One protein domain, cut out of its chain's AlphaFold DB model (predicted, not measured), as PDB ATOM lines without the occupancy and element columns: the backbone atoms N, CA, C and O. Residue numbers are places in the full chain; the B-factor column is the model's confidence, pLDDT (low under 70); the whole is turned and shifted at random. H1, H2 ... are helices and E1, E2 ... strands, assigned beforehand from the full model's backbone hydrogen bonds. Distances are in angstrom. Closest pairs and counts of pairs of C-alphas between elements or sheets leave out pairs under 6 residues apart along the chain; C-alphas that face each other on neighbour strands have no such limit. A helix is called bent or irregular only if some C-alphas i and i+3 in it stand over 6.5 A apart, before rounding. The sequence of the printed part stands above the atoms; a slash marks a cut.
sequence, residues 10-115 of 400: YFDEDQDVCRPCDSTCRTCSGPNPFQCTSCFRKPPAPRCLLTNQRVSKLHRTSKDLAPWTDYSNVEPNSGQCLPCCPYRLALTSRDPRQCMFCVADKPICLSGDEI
ATOM      1  N   TYR A  10     359.405 257.696 307.409       88.50
ATOM      2  CA  TYR A  10     360.024 256.621 306.629       88.50
ATOM      3  C   TYR A  10     359.387 256.552 305.237       88.50
ATOM      4  O   TYR A  10     358.259 257.011 305.041       88.50
ATOM      5  N   PHE A  11     360.112 256.001 304.264       88.81
ATOM      6  CA  PHE A  11     359.561 255.716 302.941       88.81
ATOM      7  C   PHE A  11     358.875 254.348 302.965       88.81
ATOM      8  O   PHE A  11     359.501 253.355 303.330       88.81
ATOM      9  N   ASP A  12     357.594 254.320 302.618       86.75
ATOM     10  CA  ASP A  12     356.764 253.123 302.577       86.75
ATOM     11  C   ASP A  12     356.773 252.542 301.155       86.75
ATOM     12  O   ASP A  12     356.070 253.044 300.275       86.75
ATOM     13  N   GLU A  13     357.609 251.526 300.913       85.44
ATOM     14  CA  GLU A  13     357.810 250.938 299.576       85.44
ATOM     15  C   GLU A  13     356.540 250.266 299.019       85.44
ATOM     16  O   GLU A  13     356.355 250.246 297.805       85.44
ATOM     17  N   ASP A  14     355.618 249.813 299.877       86.12
ATOM     18  CA  ASP A  14     354.328 249.236 299.462       86.12
ATOM     19  C   ASP A  14     353.336 250.294 298.930       86.12
ATOM     20  O   ASP A  14     352.256 249.959 298.431       86.12
ATOM     21  N   GLN A  15     353.641 251.587 299.104       85.50
ATOM     22  CA  GLN A  15     352.704 252.704 298.907       85.50
ATOM     23  C   GLN A  15     353.339 253.944 298.241       85.50
ATOM     24  O   GLN A  15     352.655 254.955 298.078       85.50
ATOM     25  N   ASP A  16     354.630 253.890 297.887       87.31
ATOM     26  CA  ASP A  16     355.435 254.981 297.303       87.31
ATOM     27  C   ASP A  16     355.371 256.327 298.077       87.31
ATOM     28  O   ASP A  16     355.604 257.407 297.523       87.31
ATOM     29  N   VAL A  17     355.070 256.295 299.384       90.19
ATOM     30  CA  VAL A  17     354.740 257.491 300.182       90.19
ATOM     31  C   VAL A  17     355.580 257.612 301.454       90.19
ATOM     32  O   VAL A  17     355.961 256.630 302.082       90.19
ATOM     33  N   CYS A  18     355.859 258.846 301.875       91.38
ATOM     34  CA  CYS A  18     356.482 259.113 303.170       91.38
ATOM     35  C   CYS A  18     355.433 259.037 304.291       91.38
ATOM     36  O   CYS A  18     354.515 259.859 304.330       91.38
ATOM     37  N   ARG A  19     355.570 258.079 305.217       90.56
ATOM     38  CA  ARG A  19     354.706 257.939 306.405       90.56
ATOM     39  C   ARG A  19     355.431 258.399 307.674       90.56
ATOM     40  O   ARG A  19     356.642 258.219 307.768       90.56
ATOM     41  N   PRO A  20     354.732 258.981 308.666       90.25
ATOM     42  CA  PRO A  20     355.357 259.414 309.913       90.25
ATOM     43  C   PRO A  20     355.886 258.229 310.735       90.25
ATOM     44  O   PRO A  20     355.264 257.168 310.788       90.25
ATOM     45  N   CYS A  21     357.015 258.436 311.411       89.81
ATOM     46  CA  CYS A  21     357.528 257.531 312.439       89.81
ATOM     47  C   CYS A  21     356.661 257.555 313.708       89.81
ATOM     48  O   CYS A  21     355.951 258.531 313.968       89.81
ATOM     49  N   ASP A  22     356.802 256.533 314.561       88.38
ATOM     50  CA  ASP A  22     356.281 256.595 315.927       88.38
ATOM     51  C   ASP A  22     356.817 257.823 316.696       88.38
ATOM     52  O   ASP A  22     357.992 258.196 316.620       88.38
ATOM     53  N   SER A  23     355.931 258.400 317.507       85.75
ATOM     54  CA  SER A  23     356.144 259.572 318.358       85.75
ATOM     55  C   SER A  23     357.357 259.492 319.294       85.75
ATOM     56  O   SER A  23     357.875 260.530 319.720       85.75
ATOM     57  N   THR A  24     357.837 258.293 319.646       83.88
ATOM     58  CA  THR A  24     358.993 258.152 320.538       83.88
ATOM     59  C   THR A  24     360.337 258.383 319.843       83.88
ATOM     60  O   THR A  24     361.348 258.587 320.531       83.88
ATOM     61  N   CYS A  25     360.347 258.431 318.507       87.00
ATOM     62  CA  CYS A  25     361.532 258.281 317.674       87.00
ATOM     63  C   CYS A  25     361.780 259.473 316.741       87.00
ATOM     64  O   CYS A  25     360.862 260.127 316.255       87.00
ATOM     65  N   ARG A  26     363.061 259.768 316.486       88.06
ATOM     66  CA  ARG A  26     363.486 260.890 315.632       88.06
ATOM     67  C   ARG A  26     363.626 260.488 314.163       88.06
ATOM     68  O   ARG A  26     363.408 261.335 313.305       88.06
ATOM     69  N   THR A  27     364.032 259.244 313.909       87.75
ATOM     70  CA  THR A  27     364.079 258.583 312.594       87.75
ATOM     71  C   THR A  27     363.757 257.098 312.778       87.75
ATOM     72  O   THR A  27     364.039 256.537 313.843       87.75
ATOM     73  N   CYS A  28     363.202 256.449 311.757       88.75
ATOM     74  CA  CYS A  28     362.792 255.042 311.778       88.75
ATOM     75  C   CYS A  28     362.992 254.371 310.405       88.75
ATOM     76  O   CYS A  28     363.211 255.066 309.414       88.75
ATOM     77  N   SER A  29     362.932 253.035 310.350       87.44
ATOM     78  CA  SER A  29     362.798 252.242 309.111       87.44
ATOM     79  C   SER A  29     361.408 251.600 308.951       87.44
ATOM     80  O   SER A  29     361.204 250.767 308.077       87.44
ATOM     81  N   GLY A  30     360.435 251.996 309.778       86.12
ATOM     82  CA  GLY A  30     359.048 251.533 309.714       86.12
ATOM     83  C   GLY A  30     358.180 252.156 310.815       86.12
ATOM     84  O   GLY A  30     358.696 252.916 311.641       86.12
ATOM     85  N   PRO A  31     356.872 251.846 310.859       84.50
ATOM     86  CA  PRO A  31     355.916 252.527 311.732       84.50
ATOM     87  C   PRO A  31     356.021 252.115 313.208       84.50
ATOM     88  O   PRO A  31     355.525 252.830 314.077       84.50
ATOM     89  N   ASN A  32     356.639 250.970 313.518       85.19
ATOM     90  CA  ASN A  32     356.622 250.416 314.870       85.19
ATOM     91  C   ASN A  32     357.648 251.104 315.798       85.19
ATOM     92  O   ASN A  32     358.771 251.381 315.368       85.19
ATOM     93  N   PRO A  33     357.360 251.244 317.111       81.88
ATOM     94  CA  PRO A  33     358.281 251.831 318.101       81.88
ATOM     95  C   PRO A  33     359.570 251.013 318.336       81.88
ATOM     96  O   PRO A  33     360.436 251.423 319.107       81.88
ATOM     97  N   PHE A  34     359.695 249.853 317.684       82.62
ATOM     98  CA  PHE A  34     360.871 248.979 317.677       82.62
ATOM     99  C   PHE A  34     361.733 249.118 316.406       82.62
ATOM    100  O   PHE A  34     362.822 248.557 316.348       82.62
ATOM    101  N   GLN A  35     361.265 249.850 315.388       85.56
ATOM    102  CA  GLN A  35     361.955 250.064 314.104       85.56
ATOM    103  C   GLN A  35     362.694 251.413 314.061       85.56
ATOM    104  O   GLN A  35     362.943 251.979 312.997       85.56
ATOM    105  N   CYS A  36     363.042 251.972 315.218       87.69
ATOM    106  CA  CYS A  36     363.623 253.305 315.292       87.69
ATOM    107  C   CYS A  36     365.132 253.276 315.055       87.69
ATOM    108  O   CYS A  36     365.838 252.437 315.603       87.69
ATOM    109  N   THR A  37     365.633 254.215 314.256       85.25
ATOM    110  CA  THR A  37     367.055 254.330 313.885       85.25
ATOM    111  C   THR A  37     367.749 255.499 314.590       85.25
ATOM    112  O   THR A  37     368.974 255.520 314.702       85.25
ATOM    113  N   SER A  38     366.994 256.461 315.137       84.56
ATOM    114  CA  SER A  38     367.519 257.458 316.079       84.56
ATOM    115  C   SER A  38     366.441 258.022 317.010       84.56
ATOM    116  O   SER A  38     365.246 257.987 316.715       84.56
ATOM    117  N   CYS A  39     366.877 258.577 318.144       86.81
ATOM    118  CA  CYS A  39     366.018 259.041 319.234       86.81
ATOM    119  C   CYS A  39     366.217 260.531 319.550       86.81
ATOM    120  O   CYS A  39     367.260 261.127 319.257       86.81
ATOM    121  N   PHE A  40     365.226 261.143 320.203       85.00
ATOM    122  CA  PHE A  40     365.304 262.528 320.663       85.00
ATOM    123  C   PHE A  40     366.224 262.673 321.888       85.00
ATOM    124  O   PHE A  40     365.793 262.556 323.030       85.00
ATOM    125  N   ARG A  41     367.502 262.993 321.659       78.62
ATOM    126  CA  ARG A  41     368.501 263.241 322.721       78.62
ATOM    127  C   ARG A  41     368.409 264.623 323.403       78.62
ATOM    128  O   ARG A  41     369.282 264.964 324.198       78.62
ATOM    129  N   LYS A  42     367.413 265.456 323.078       75.50
ATOM    130  CA  LYS A  42     367.272 266.803 323.666       75.50
ATOM    131  C   LYS A  42     366.646 266.722 325.075       75.50
ATOM    132  O   LYS A  42     365.732 265.924 325.268       75.50
ATOM    133  N   PRO A  43     367.078 267.551 326.047       68.62
ATOM    134  CA  PRO A  43     366.328 267.769 327.288       68.62
ATOM    135  C   PRO A  43     364.901 268.292 327.004       68.62
ATOM    136  O   PRO A  43     364.695 268.900 325.952       68.62
ATOM    137  N   PRO A  44     363.927 268.107 327.919       65.81
ATOM    138  CA  PRO A  44     364.091 267.630 329.298       65.81
ATOM    139  C   PRO A  44     364.242 266.106 329.450       65.81
ATOM    140  O   PRO A  44     364.879 265.674 330.406       65.81
ATOM    141  N   ALA A  45     363.723 265.306 328.513       66.50
ATOM    142  CA  ALA A  45     363.686 263.842 328.596       66.50
ATOM    143  C   ALA A  45     364.505 263.190 327.458       66.50
ATOM    144  O   ALA A  45     363.931 262.796 326.439       66.50
ATOM    145  N   PRO A  46     365.844 263.090 327.587       78.62
ATOM    146  CA  PRO A  46     366.687 262.541 326.532       78.62
ATOM    147  C   PRO A  46     366.441 261.036 326.355       78.62
ATOM    148  O   PRO A  46     366.568 260.255 327.298       78.62
ATOM    149  N   ARG A  47     366.132 260.618 325.124       84.00
ATOM    150  CA  ARG A  47     365.976 259.207 324.744       84.00
ATOM    151  C   ARG A  47     367.199 258.683 323.994       84.00
ATOM    152  O   ARG A  47     367.743 259.374 323.129       84.00
ATOM    153  N   CYS A  48     367.586 257.444 324.290       83.44
ATOM    154  CA  CYS A  48     368.644 256.703 323.600       83.44
ATOM    155  C   CYS A  48     368.106 255.394 323.003       83.44
ATOM    156  O   CYS A  48     367.062 254.895 323.411       83.44
ATOM    157  N   LEU A  49     368.819 254.866 322.008       83.12
ATOM    158  CA  LEU A  49     368.395 253.723 321.208       83.12
ATOM    159  C   LEU A  49     368.901 252.410 321.816       83.12
ATOM    160  O   LEU A  49     370.110 252.176 321.904       83.12
ATOM    161  N   LEU A  50     367.969 251.538 322.194       77.62
ATOM    162  CA  LEU A  50     368.243 250.179 322.646       77.62
ATOM    163  C   LEU A  50     368.010 249.201 321.485       77.62
ATOM    164  O   LEU A  50     366.868 248.978 321.092       77.62
ATOM    165  N   THR A  51     369.089 248.632 320.937       71.88
ATOM    166  CA  THR A  51     369.025 247.645 319.845       71.88
ATOM    167  C   THR A  51     369.113 246.208 320.371       71.88
ATOM    168  O   THR A  51     369.865 245.916 321.310       71.88
ATOM    169  N   ASN A  52     368.372 245.289 319.740       60.78
ATOM    170  CA  ASN A  52     368.211 243.904 320.211       60.78
ATOM    171  C   ASN A  52     369.536 243.150 320.408       60.78
ATOM    172  O   ASN A  52     369.696 242.424 321.388       60.78
ATOM    173  N   GLN A  53     370.538 243.407 319.560       54.88
ATOM    174  CA  GLN A  53     371.875 242.799 319.645       54.88
ATOM    175  C   GLN A  53     372.623 243.041 320.976       54.88
ATOM    176  O   GLN A  53     373.702 242.484 321.179       54.88
ATOM    177  N   ARG A  54     372.130 243.921 321.861       56.41
ATOM    178  CA  ARG A  54     372.839 244.342 323.086       56.41
ATOM    179  C   ARG A  54     372.043 244.140 324.379       56.41
ATOM    180  O   ARG A  54     372.610 244.314 325.459       56.41
ATOM    181  N   VAL A  55     370.788 243.686 324.291       56.22
ATOM    182  CA  VAL A  55     369.921 243.385 325.452       56.22
ATOM    183  C   VAL A  55     370.578 242.362 326.394       56.22
ATOM    184  O   VAL A  55     370.531 242.523 327.613       56.22
ATOM    185  N   SER A  56     371.332 241.398 325.849       47.38
ATOM    186  CA  SER A  56     372.087 240.376 326.599       47.38
ATOM    187  C   SER A  56     373.131 240.927 327.586       47.38
ATOM    188  O   SER A  56     373.592 240.184 328.449       47.38
ATOM    189  N   LYS A  57     373.530 242.207 327.479       45.50
ATOM    190  CA  LYS A  57     374.392 242.879 328.473       45.50
ATOM    191  C   LYS A  57     373.619 243.760 329.456       45.50
ATOM    192  O   LYS A  57     374.101 243.954 330.568       45.50
ATOM    193  N   LEU A  58     372.442 244.263 329.078       50.16
ATOM    194  CA  LEU A  58     371.624 245.142 329.924       50.16
ATOM    195  C   LEU A  58     370.798 244.365 330.965       50.16
ATOM    196  O   LEU A  58     370.495 244.888 332.033       50.16
ATOM    197  N   HIS A  59     370.502 243.088 330.700       47.44
ATOM    198  CA  HIS A  59     369.691 242.204 331.554       47.44
ATOM    199  C   HIS A  59     370.232 241.953 332.980       47.44
ATOM    200  O   HIS A  59     369.634 241.195 333.742       47.44
ATOM    201  N   ARG A  60     371.373 242.552 333.348       45.41
ATOM    202  CA  ARG A  60     372.028 242.402 334.655       45.41
ATOM    203  C   ARG A  60     371.698 243.511 335.664       45.41
ATOM    204  O   ARG A  60     372.129 243.388 336.806       45.41
ATOM    205  N   THR A  61     370.999 244.577 335.260       45.22
ATOM    206  CA  THR A  61     370.809 245.791 336.088       45.22
ATOM    207  C   THR A  61     369.373 246.318 336.197       45.22
ATOM    208  O   THR A  61     369.132 247.182 337.033       45.22
ATOM    209  N   SER A  62     368.406 245.802 335.432       45.22
ATOM    210  CA  SER A  62     366.974 246.092 335.626       45.22
ATOM    211  C   SER A  62     366.152 244.811 335.535       45.22
ATOM    212  O   SER A  62     366.455 243.921 334.738       45.22
ATOM    213  N   LYS A  63     365.118 244.731 336.378       44.62
ATOM    214  CA  LYS A  63     364.164 243.617 336.451       44.62
ATOM    215  C   LYS A  63     362.859 243.920 335.693       44.62
ATOM    216  O   LYS A  63     361.974 243.076 335.645       44.62
ATOM    217  N   ASP A  64     362.776 245.115 335.107       43.94
ATOM    218  CA  ASP A  64     361.546 245.752 334.617       43.94
ATOM    219  C   ASP A  64     361.527 245.878 333.083       43.94
ATOM    220  O   ASP A  64     360.525 246.279 332.494       43.94
ATOM    221  N   LEU A  65     362.625 245.505 332.413       53.47
ATOM    222  CA  LEU A  65     362.608 245.242 330.976       53.47
ATOM    223  C   LEU A  65     361.881 243.914 330.739       53.47
ATOM    224  O   LEU A  65     362.412 242.845 331.042       53.47
ATOM    225  N   ALA A  66     360.676 244.002 330.173       43.97
ATOM    226  CA  ALA A  66     359.932 242.842 329.697       43.97
ATOM    227  C   ALA A  66     360.780 242.010 328.705       43.97
ATOM    228  O   ALA A  66     361.588 242.592 327.971       43.97
ATOM    229  N   PRO A  67     360.622 240.672 328.656       42.38
ATOM    230  CA  PRO A  67     361.415 239.827 327.768       42.38
ATOM    231  C   PRO A  67     361.260 240.219 326.294       42.38
ATOM    232  O   PRO A  67     360.175 240.137 325.725       42.38
ATOM    233  N   TRP A  68     362.371 240.593 325.657       49.38
ATOM    234  CA  TRP A  68     362.449 240.809 324.209       49.38
ATOM    235  C   TRP A  68     362.589 239.465 323.482       49.38
ATOM    236  O   TRP A  68     363.611 239.165 322.863       49.38
ATOM    237  N   THR A  69     361.569 238.623 323.613       42.22
ATOM    238  CA  THR A  69     361.456 237.347 322.905       42.22
ATOM    239  C   THR A  69     360.582 237.500 321.664       42.22
ATOM    240  O   THR A  69     359.504 238.077 321.739       42.22
ATOM    241  N   ASP A  70     361.048 236.909 320.561       41.22
ATOM    242  CA  ASP A  70     360.299 236.631 319.324       41.22
ATOM    243  C   ASP A  70     360.101 237.755 318.279       41.22
ATOM    244  O   ASP A  70     359.071 237.849 317.621       41.22
ATOM    245  N   TYR A  71     361.145 238.558 318.024       48.97
ATOM    246  CA  TYR A  71     361.287 239.287 316.748       48.97
ATOM    247  C   TYR A  71     362.692 239.121 316.148       48.97
ATOM    248  O   TYR A  71     363.572 239.971 316.299       48.97
ATOM    249  N   SER A  72     362.894 238.020 315.417       45.59
ATOM    250  CA  SER A  72     364.170 237.678 314.754       45.59
ATOM    251  C   SER A  72     364.503 238.524 313.512       45.59
ATOM    252  O   SER A  72     365.617 238.440 313.004       45.59
ATOM    253  N   ASN A  73     363.571 239.364 313.043       48.09
ATOM    254  CA  ASN A  73     363.704 240.189 311.832       48.09
ATOM    255  C   ASN A  73     363.932 241.685 312.142       48.09
ATOM    256  O   ASN A  73     363.424 242.556 311.437       48.09
ATOM    257  N   VAL A  74     364.670 242.003 313.212       53.47
ATOM    258  CA  VAL A  74     365.056 243.390 313.536       53.47
ATOM    259  C   VAL A  74     366.411 243.719 312.909       53.47
ATOM    260  O   VAL A  74     367.429 243.090 313.201       53.47
ATOM    261  N   GLU A  75     366.401 244.724 312.038       58.94
ATOM    262  CA  GLU A  75     367.557 245.261 311.319       58.94
ATOM    263  C   GLU A  75     368.690 245.665 312.298       58.94
ATOM    264  O   GLU A  75     368.412 246.227 313.359       58.94
ATOM    265  N   PRO A  76     369.985 245.423 311.997       57.84
ATOM    266  CA  PRO A  76     371.076 245.524 312.983       57.84
ATOM    267  C   PRO A  76     371.275 246.903 313.644       57.84
ATOM    268  O   PRO A  76     371.990 246.996 314.645       57.84
ATOM    269  N   ASN A  77     370.655 247.958 313.107       63.00
ATOM    270  CA  ASN A  77     370.717 249.328 313.622       63.00
ATOM    271  C   ASN A  77     369.361 249.883 314.105       63.00
ATOM    272  O   ASN A  77     369.310 251.063 314.449       63.00
ATOM    273  N   SER A  78     368.289 249.081 314.145       71.12
ATOM    274  CA  SER A  78     366.987 249.509 314.674       71.12
ATOM    275  C   SER A  78     366.692 248.954 316.077       71.12
ATOM    276  O   SER A  78     367.344 248.027 316.574       71.12
ATOM    277  N   GLY A  79     365.769 249.610 316.780       81.44
ATOM    278  CA  GLY A  79     365.402 249.299 318.160       81.44
ATOM    279  C   GLY A  79     364.408 250.305 318.746       81.44
ATOM    280  O   GLY A  79     363.774 251.054 318.005       81.44
ATOM    281  N   GLN A  80     364.291 250.349 320.078       84.50
ATOM    282  CA  GLN A  80     363.357 251.238 320.790       84.50
ATOM    283  C   GLN A  80     364.062 252.417 321.473       84.50
ATOM    284  O   GLN A  80     365.179 252.294 321.985       84.50
ATOM    285  N   CYS A  81     363.382 253.563 321.524       85.31
ATOM    286  CA  CYS A  81     363.862 254.779 322.178       85.31
ATOM    287  C   CYS A  81     363.509 254.835 323.678       85.31
ATOM    288  O   CYS A  81     362.471 255.369 324.075       85.31
ATOM    289  N   LEU A  82     364.409 254.331 324.527       81.50
ATOM    290  CA  LEU A  82     364.259 254.326 325.986       81.50
ATOM    291  C   LEU A  82     364.581 255.716 326.585       81.50
ATOM    292  O   LEU A  82     365.594 256.314 326.201       81.50
ATOM    293  N   PRO A  83     363.775 256.255 327.523       81.19
ATOM    294  CA  PRO A  83     364.128 257.468 328.261       81.19
ATOM    295  C   PRO A  83     365.295 257.210 329.223       81.19
ATOM    296  O   PRO A  83     365.253 256.288 330.033       81.19
ATOM    297  N   CYS A  84     366.317 258.060 329.160       79.19
ATOM    298  CA  CYS A  84     367.411 258.105 330.126       79.19
ATOM    299  C   CYS A  84     367.301 259.381 330.985       79.19
ATOM    300  O   CYS A  84     366.625 260.347 330.627       79.19
ATOM    301  N   CYS A  85     368.018 259.425 332.105       78.44
ATOM    302  CA  CYS A  85     368.105 260.615 332.946       78.44
ATOM    303  C   CYS A  85     368.925 261.743 332.284       78.44
ATOM    304  O   CYS A  85     369.876 261.476 331.537       78.44
ATOM    305  N   PRO A  86     368.606 263.021 332.570       76.69
ATOM    306  CA  PRO A  86     369.393 264.154 332.099       76.69
ATOM    307  C   PRO A  86     370.765 264.176 332.783       76.69
ATOM    308  O   PRO A  86     370.862 264.020 333.997       76.69
ATOM    309  N   TYR A  87     371.833 264.452 332.028       72.62
ATOM    310  CA  TYR A  87     373.218 264.399 332.529       72.62
ATOM    311  C   TYR A  87     373.488 265.304 333.750       72.62
ATOM    312  O   TYR A  87     374.356 265.002 334.559       72.62
ATOM    313  N   ARG A  88     372.699 266.372 333.958       69.38
ATOM    314  CA  ARG A  88     372.770 267.192 335.184       69.38
ATOM    315  C   ARG A  88     372.561 266.362 336.462       69.38
ATOM    316  O   ARG A  88     373.255 266.610 337.439       69.38
ATOM    317  N   LEU A  89     371.690 265.347 336.438       69.56
ATOM    318  CA  LEU A  89     371.431 264.471 337.590       69.56
ATOM    319  C   LEU A  89     372.655 263.625 337.981       69.56
ATOM    320  O   LEU A  89     372.841 263.341 339.161       69.56
ATOM    321  N   ALA A  90     373.523 263.280 337.023       67.69
ATOM    322  CA  ALA A  90     374.780 262.566 337.278       67.69
ATOM    323  C   ALA A  90     375.806 263.407 338.063       67.69
ATOM    324  O   ALA A  90     376.743 262.853 338.632       67.69
ATOM    325  N   LEU A  91     375.632 264.735 338.081       64.44
ATOM    326  CA  LEU A  91     376.509 265.697 338.755       64.44
ATOM    327  C   LEU A  91     375.925 266.222 340.078       64.44
ATOM    328  O   LEU A  91     376.645 266.858 340.841       64.44
ATOM    329  N   THR A  92     374.632 265.992 340.342       65.69
ATOM    330  CA  THR A  92     373.932 266.477 341.548       65.69
ATOM    331  C   THR A  92     373.392 265.367 342.450       65.69
ATOM    332  O   THR A  92     373.050 265.651 343.595       65.69
ATOM    333  N   SER A  93     373.269 264.124 341.968       60.66
ATOM    334  CA  SER A  93     372.847 262.987 342.798       60.66
ATOM    335  C   SER A  93     374.010 262.434 343.623       60.66
ATOM    336  O   SER A  93     375.117 262.280 343.109       60.66
ATOM    337  N   ARG A  94     373.738 262.077 344.887       54.22
ATOM    338  CA  ARG A  94     374.722 261.447 345.786       54.22
ATOM    339  C   ARG A  94     375.002 259.980 345.426       54.22
ATOM    340  O   ARG A  94     376.118 259.519 345.624       54.22
ATOM    341  N   ASP A  95     374.031 259.294 344.815       56.22
ATOM    342  CA  ASP A  95     374.194 257.966 344.210       56.22
ATOM    343  C   ASP A  95     373.462 257.902 342.850       56.22
ATOM    344  O   ASP A  95     372.284 257.547 342.772       56.22
ATOM    345  N   PRO A  96     374.134 258.225 341.730       57.94
ATOM    346  CA  PRO A  96     373.551 258.141 340.385       57.94
ATOM    347  C   PRO A  96     373.422 256.699 339.850       57.94
ATOM    348  O   PRO A  96     373.017 256.507 338.706       57.94
ATOM    349  N   ARG A  97     373.748 255.674 340.655       56.56
ATOM    350  CA  ARG A  97     373.798 254.248 340.261       56.56
ATOM    351  C   ARG A  97     372.445 253.651 339.865       56.56
ATOM    352  O   ARG A  97     372.401 252.683 339.118       56.56
ATOM    353  N   GLN A  98     371.352 254.222 340.371       58.75
ATOM    354  CA  GLN A  98     369.980 253.798 340.051       58.75
ATOM    355  C   GLN A  98     369.460 254.400 338.734       58.75
ATOM    356  O   GLN A  98     368.347 254.100 338.311       58.75
ATOM    357  N   CYS A  99     370.247 255.256 338.074       70.56
ATOM    358  CA  CYS A  99     369.850 255.970 336.868       70.56
ATOM    359  C   CYS A  99     370.768 255.620 335.693       70.56
ATOM    360  O   CYS A  99     371.987 255.521 335.841       70.56
ATOM    361  N   MET A 100     370.181 255.496 334.501       75.56
ATOM    362  CA  MET A 100     370.942 255.396 333.255       75.56
ATOM    363  C   MET A 100     370.940 256.731 332.500       75.56
ATOM    364  O   MET A 100     369.947 257.455 332.531       75.56
ATOM    365  N   PHE A 101     372.019 257.044 331.784       76.44
ATOM    366  CA  PHE A 101     372.267 258.340 331.141       76.44
ATOM    367  C   PHE A 101     372.651 258.181 329.663       76.44
ATOM    368  O   PHE A 101     373.447 257.309 329.317       76.44
ATOM    369  N   CYS A 102     372.136 259.051 328.788       75.25
ATOM    370  CA  CYS A 102     372.621 259.158 327.407       75.25
ATOM    371  C   CYS A 102     374.027 259.783 327.376       75.25
ATOM    372  O   CYS A 102     374.218 260.888 327.884       75.25
ATOM    373  N   VAL A 103     374.976 259.137 326.693       73.00
ATOM    374  CA  VAL A 103     376.284 259.720 326.325       73.00
ATOM    375  C   VAL A 103     376.302 260.004 324.822       73.00
ATOM    376  O   VAL A 103     375.692 259.270 324.048       73.00
ATOM    377  N   ALA A 104     376.975 261.073 324.385       66.12
ATOM    378  CA  ALA A 104     376.993 261.472 322.976       66.12
ATOM    379  C   ALA A 104     377.537 260.357 322.059       66.12
ATOM    380  O   ALA A 104     376.899 260.005 321.063       66.12
ATOM    381  N   ASP A 105     378.651 259.745 322.458       68.12
ATOM    382  CA  ASP A 105     379.437 258.805 321.646       68.12
ATOM    383  C   ASP A 105     378.886 257.370 321.624       68.12
ATOM    384  O   ASP A 105     379.424 256.505 320.934       68.12
ATOM    385  N   LYS A 106     377.820 257.077 322.385       67.56
ATOM    386  CA  LYS A 106     377.204 255.740 322.436       67.56
ATOM    387  C   LYS A 106     375.695 255.826 322.181       67.56
ATOM    388  O   LYS A 106     375.043 256.733 322.687       67.56
ATOM    389  N   PRO A 107     375.090 254.895 321.420       63.47
ATOM    390  CA  PRO A 107     373.653 254.939 321.138       63.47
ATOM    391  C   PRO A 107     372.773 254.604 322.353       63.47
ATOM    392  O   PRO A 107     371.608 254.974 322.340       63.47
ATOM    393  N   ILE A 108     373.329 253.950 323.381       67.81
ATOM    394  CA  ILE A 108     372.636 253.400 324.561       67.81
ATOM    395  C   ILE A 108     372.610 254.365 325.760       67.81
ATOM    396  O   ILE A 108     373.497 255.212 325.889       67.81
ATOM    397  N   CYS A 109     371.656 254.183 326.684       75.25
ATOM    398  CA  CYS A 109     371.853 254.664 328.055       75.25
ATOM    399  C   CYS A 109     372.977 253.836 328.729       75.25
ATOM    400  O   CYS A 109     373.077 252.633 328.485       75.25
ATOM    401  N   LEU A 110     373.784 254.455 329.592       74.94
ATOM    402  CA  LEU A 110     374.793 253.806 330.450       74.94
ATOM    403  C   LEU A 110     374.449 254.011 331.927       74.94
ATOM    404  O   LEU A 110     373.920 255.069 332.265       74.94
ATOM    405  N   SER A 111     374.788 253.074 332.814       72.19
ATOM    406  CA  SER A 111     374.661 253.291 334.268       72.19
ATOM    407  C   SER A 111     375.580 254.422 334.753       72.19
ATOM    408  O   SER A 111     376.651 254.639 334.183       72.19
ATOM    409  N   GLY A 112     375.208 255.107 335.842       67.50
ATOM    410  CA  GLY A 112     376.079 256.065 336.535       67.50
ATOM    411  C   GLY A 112     377.485 255.515 336.830       67.50
ATOM    412  O   GLY A 112     378.473 256.215 336.603       67.50
ATOM    413  N   ASP A 113     377.588 254.239 337.223       63.56
ATOM    414  CA  ASP A 113     378.871 253.558 337.465       63.56
ATOM    415  C   ASP A 113     379.734 253.426 336.188       63.56
ATOM    416  O   ASP A 113     380.960 253.478 336.257       63.56
ATOM    417  N   GLU A 114     379.122 253.295 335.003       68.19
ATOM    418  CA  GLU A 114     379.827 253.146 333.715       68.19
ATOM    419  C   GLU A 114     380.327 254.477 333.128       68.19
ATOM    420  O   GLU A 114     381.116 254.476 332.178       68.19
ATOM    421  N   ILE A 115     379.856 255.609 333.663       70.44
ATOM    422  CA  ILE A 115     380.263 256.966 333.260       70.44
ATOM    423  C   ILE A 115     381.069 257.700 334.343       70.44
ATOM    424  O   ILE A 115     381.353 258.886 334.186       70.44
TER     425      ILE A 115
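Overview. This is residues 10 to 115 of the 400 residues of an uncharacterized protein of Schistosoma mattheei (UniProt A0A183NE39). Four small antiparallel strand pairs follow one another in a row along the long axis: E1 with E2 at one end, then E3 with E4, then E5 with E6 in the middle, then E7 with E8, with the short helices H2 and H3 beyond them towards the other end. H1 and the unnamed residues 59 to 78 make a wide loop off one side of the middle pair, and the chain returns from it into E6. The printed part has 106 residues, with eight named strands and three named helices in the order E1 E2 E3 E4 E5 H1 E6 H2 E7 E8 H3. The class is mixed, helices and strands, but under half of the residues, 46, are in named elements. It is only just compact, close to loose, with a radius of gyration of the C-alphas of 15.1 A, and elongated, spanning 53 by 29 by 22 A.

Arrangement. E1, residues 10 to 12, and E2, residues 17 to 20, form an antiparallel hairpin, with N 10 and O 19 2.8 A apart. E3, residues 25 to 28, and E4, residues 36 to 39, form the next hairpin, with N 26 and O 38 2.8 A apart. The closest C-alphas of E1 and E3, those of Tyr 10 and Cys 28, are 6.1 A apart. E5, residues 47 to 51, and E6, residues 79 to 83, are antiparallel neighbours at 147 degrees, with N 50 and O 80 2.9 A apart. The closest C-alphas of E4 and E5, those of Cys 39 and Arg 47, are 5.5 A apart. H1, residues 52 to 58, is irregular, with C-alphas 53 and 56 7.4 A apart; 0 of its 3 O i to N i+4 pairs are within hydrogen-bond range, against 3 of 4 O i to N i+3 pairs. E7, residues 100 to 102, and E8, residues 109 to 111, form a hairpin, with N 101 and O 110 2.8 A apart. The closest C-alphas of E5 and E8, those of Cys 48 and Cys 109, are 5.9 A apart. H2, residues 89 to 92, and H3, residues 112 to 115, both too short for an O i to N i+4 pair, are close but not clearly touching, with the C-alphas of Ala 90 and Gly 112 6.7 A apart.

Along the chain. E1 begins at C-alpha 10, (360.024, 256.621, 306.629). E5 measures 12.9 A from first to last C-alpha, H1 10.4 A, and E6 13.1 A from C-alpha 79 at (365.402, 249.299, 318.160). H3 ends at C-alpha 115, (380.263, 256.966, 333.260).

Size, cuts and confidence. The two C-alphas farthest apart, those of Asp 16 and Arg 94, are 52.6 A apart. The printed part has no cut, and the link from H1 to E6 is long, with 20 residues. The mean pLDDT of the printed part is 70.6; residues 43 to 45, 52 to 77, 88 to 98, 104 to 108 and 112 to 114 are under 70.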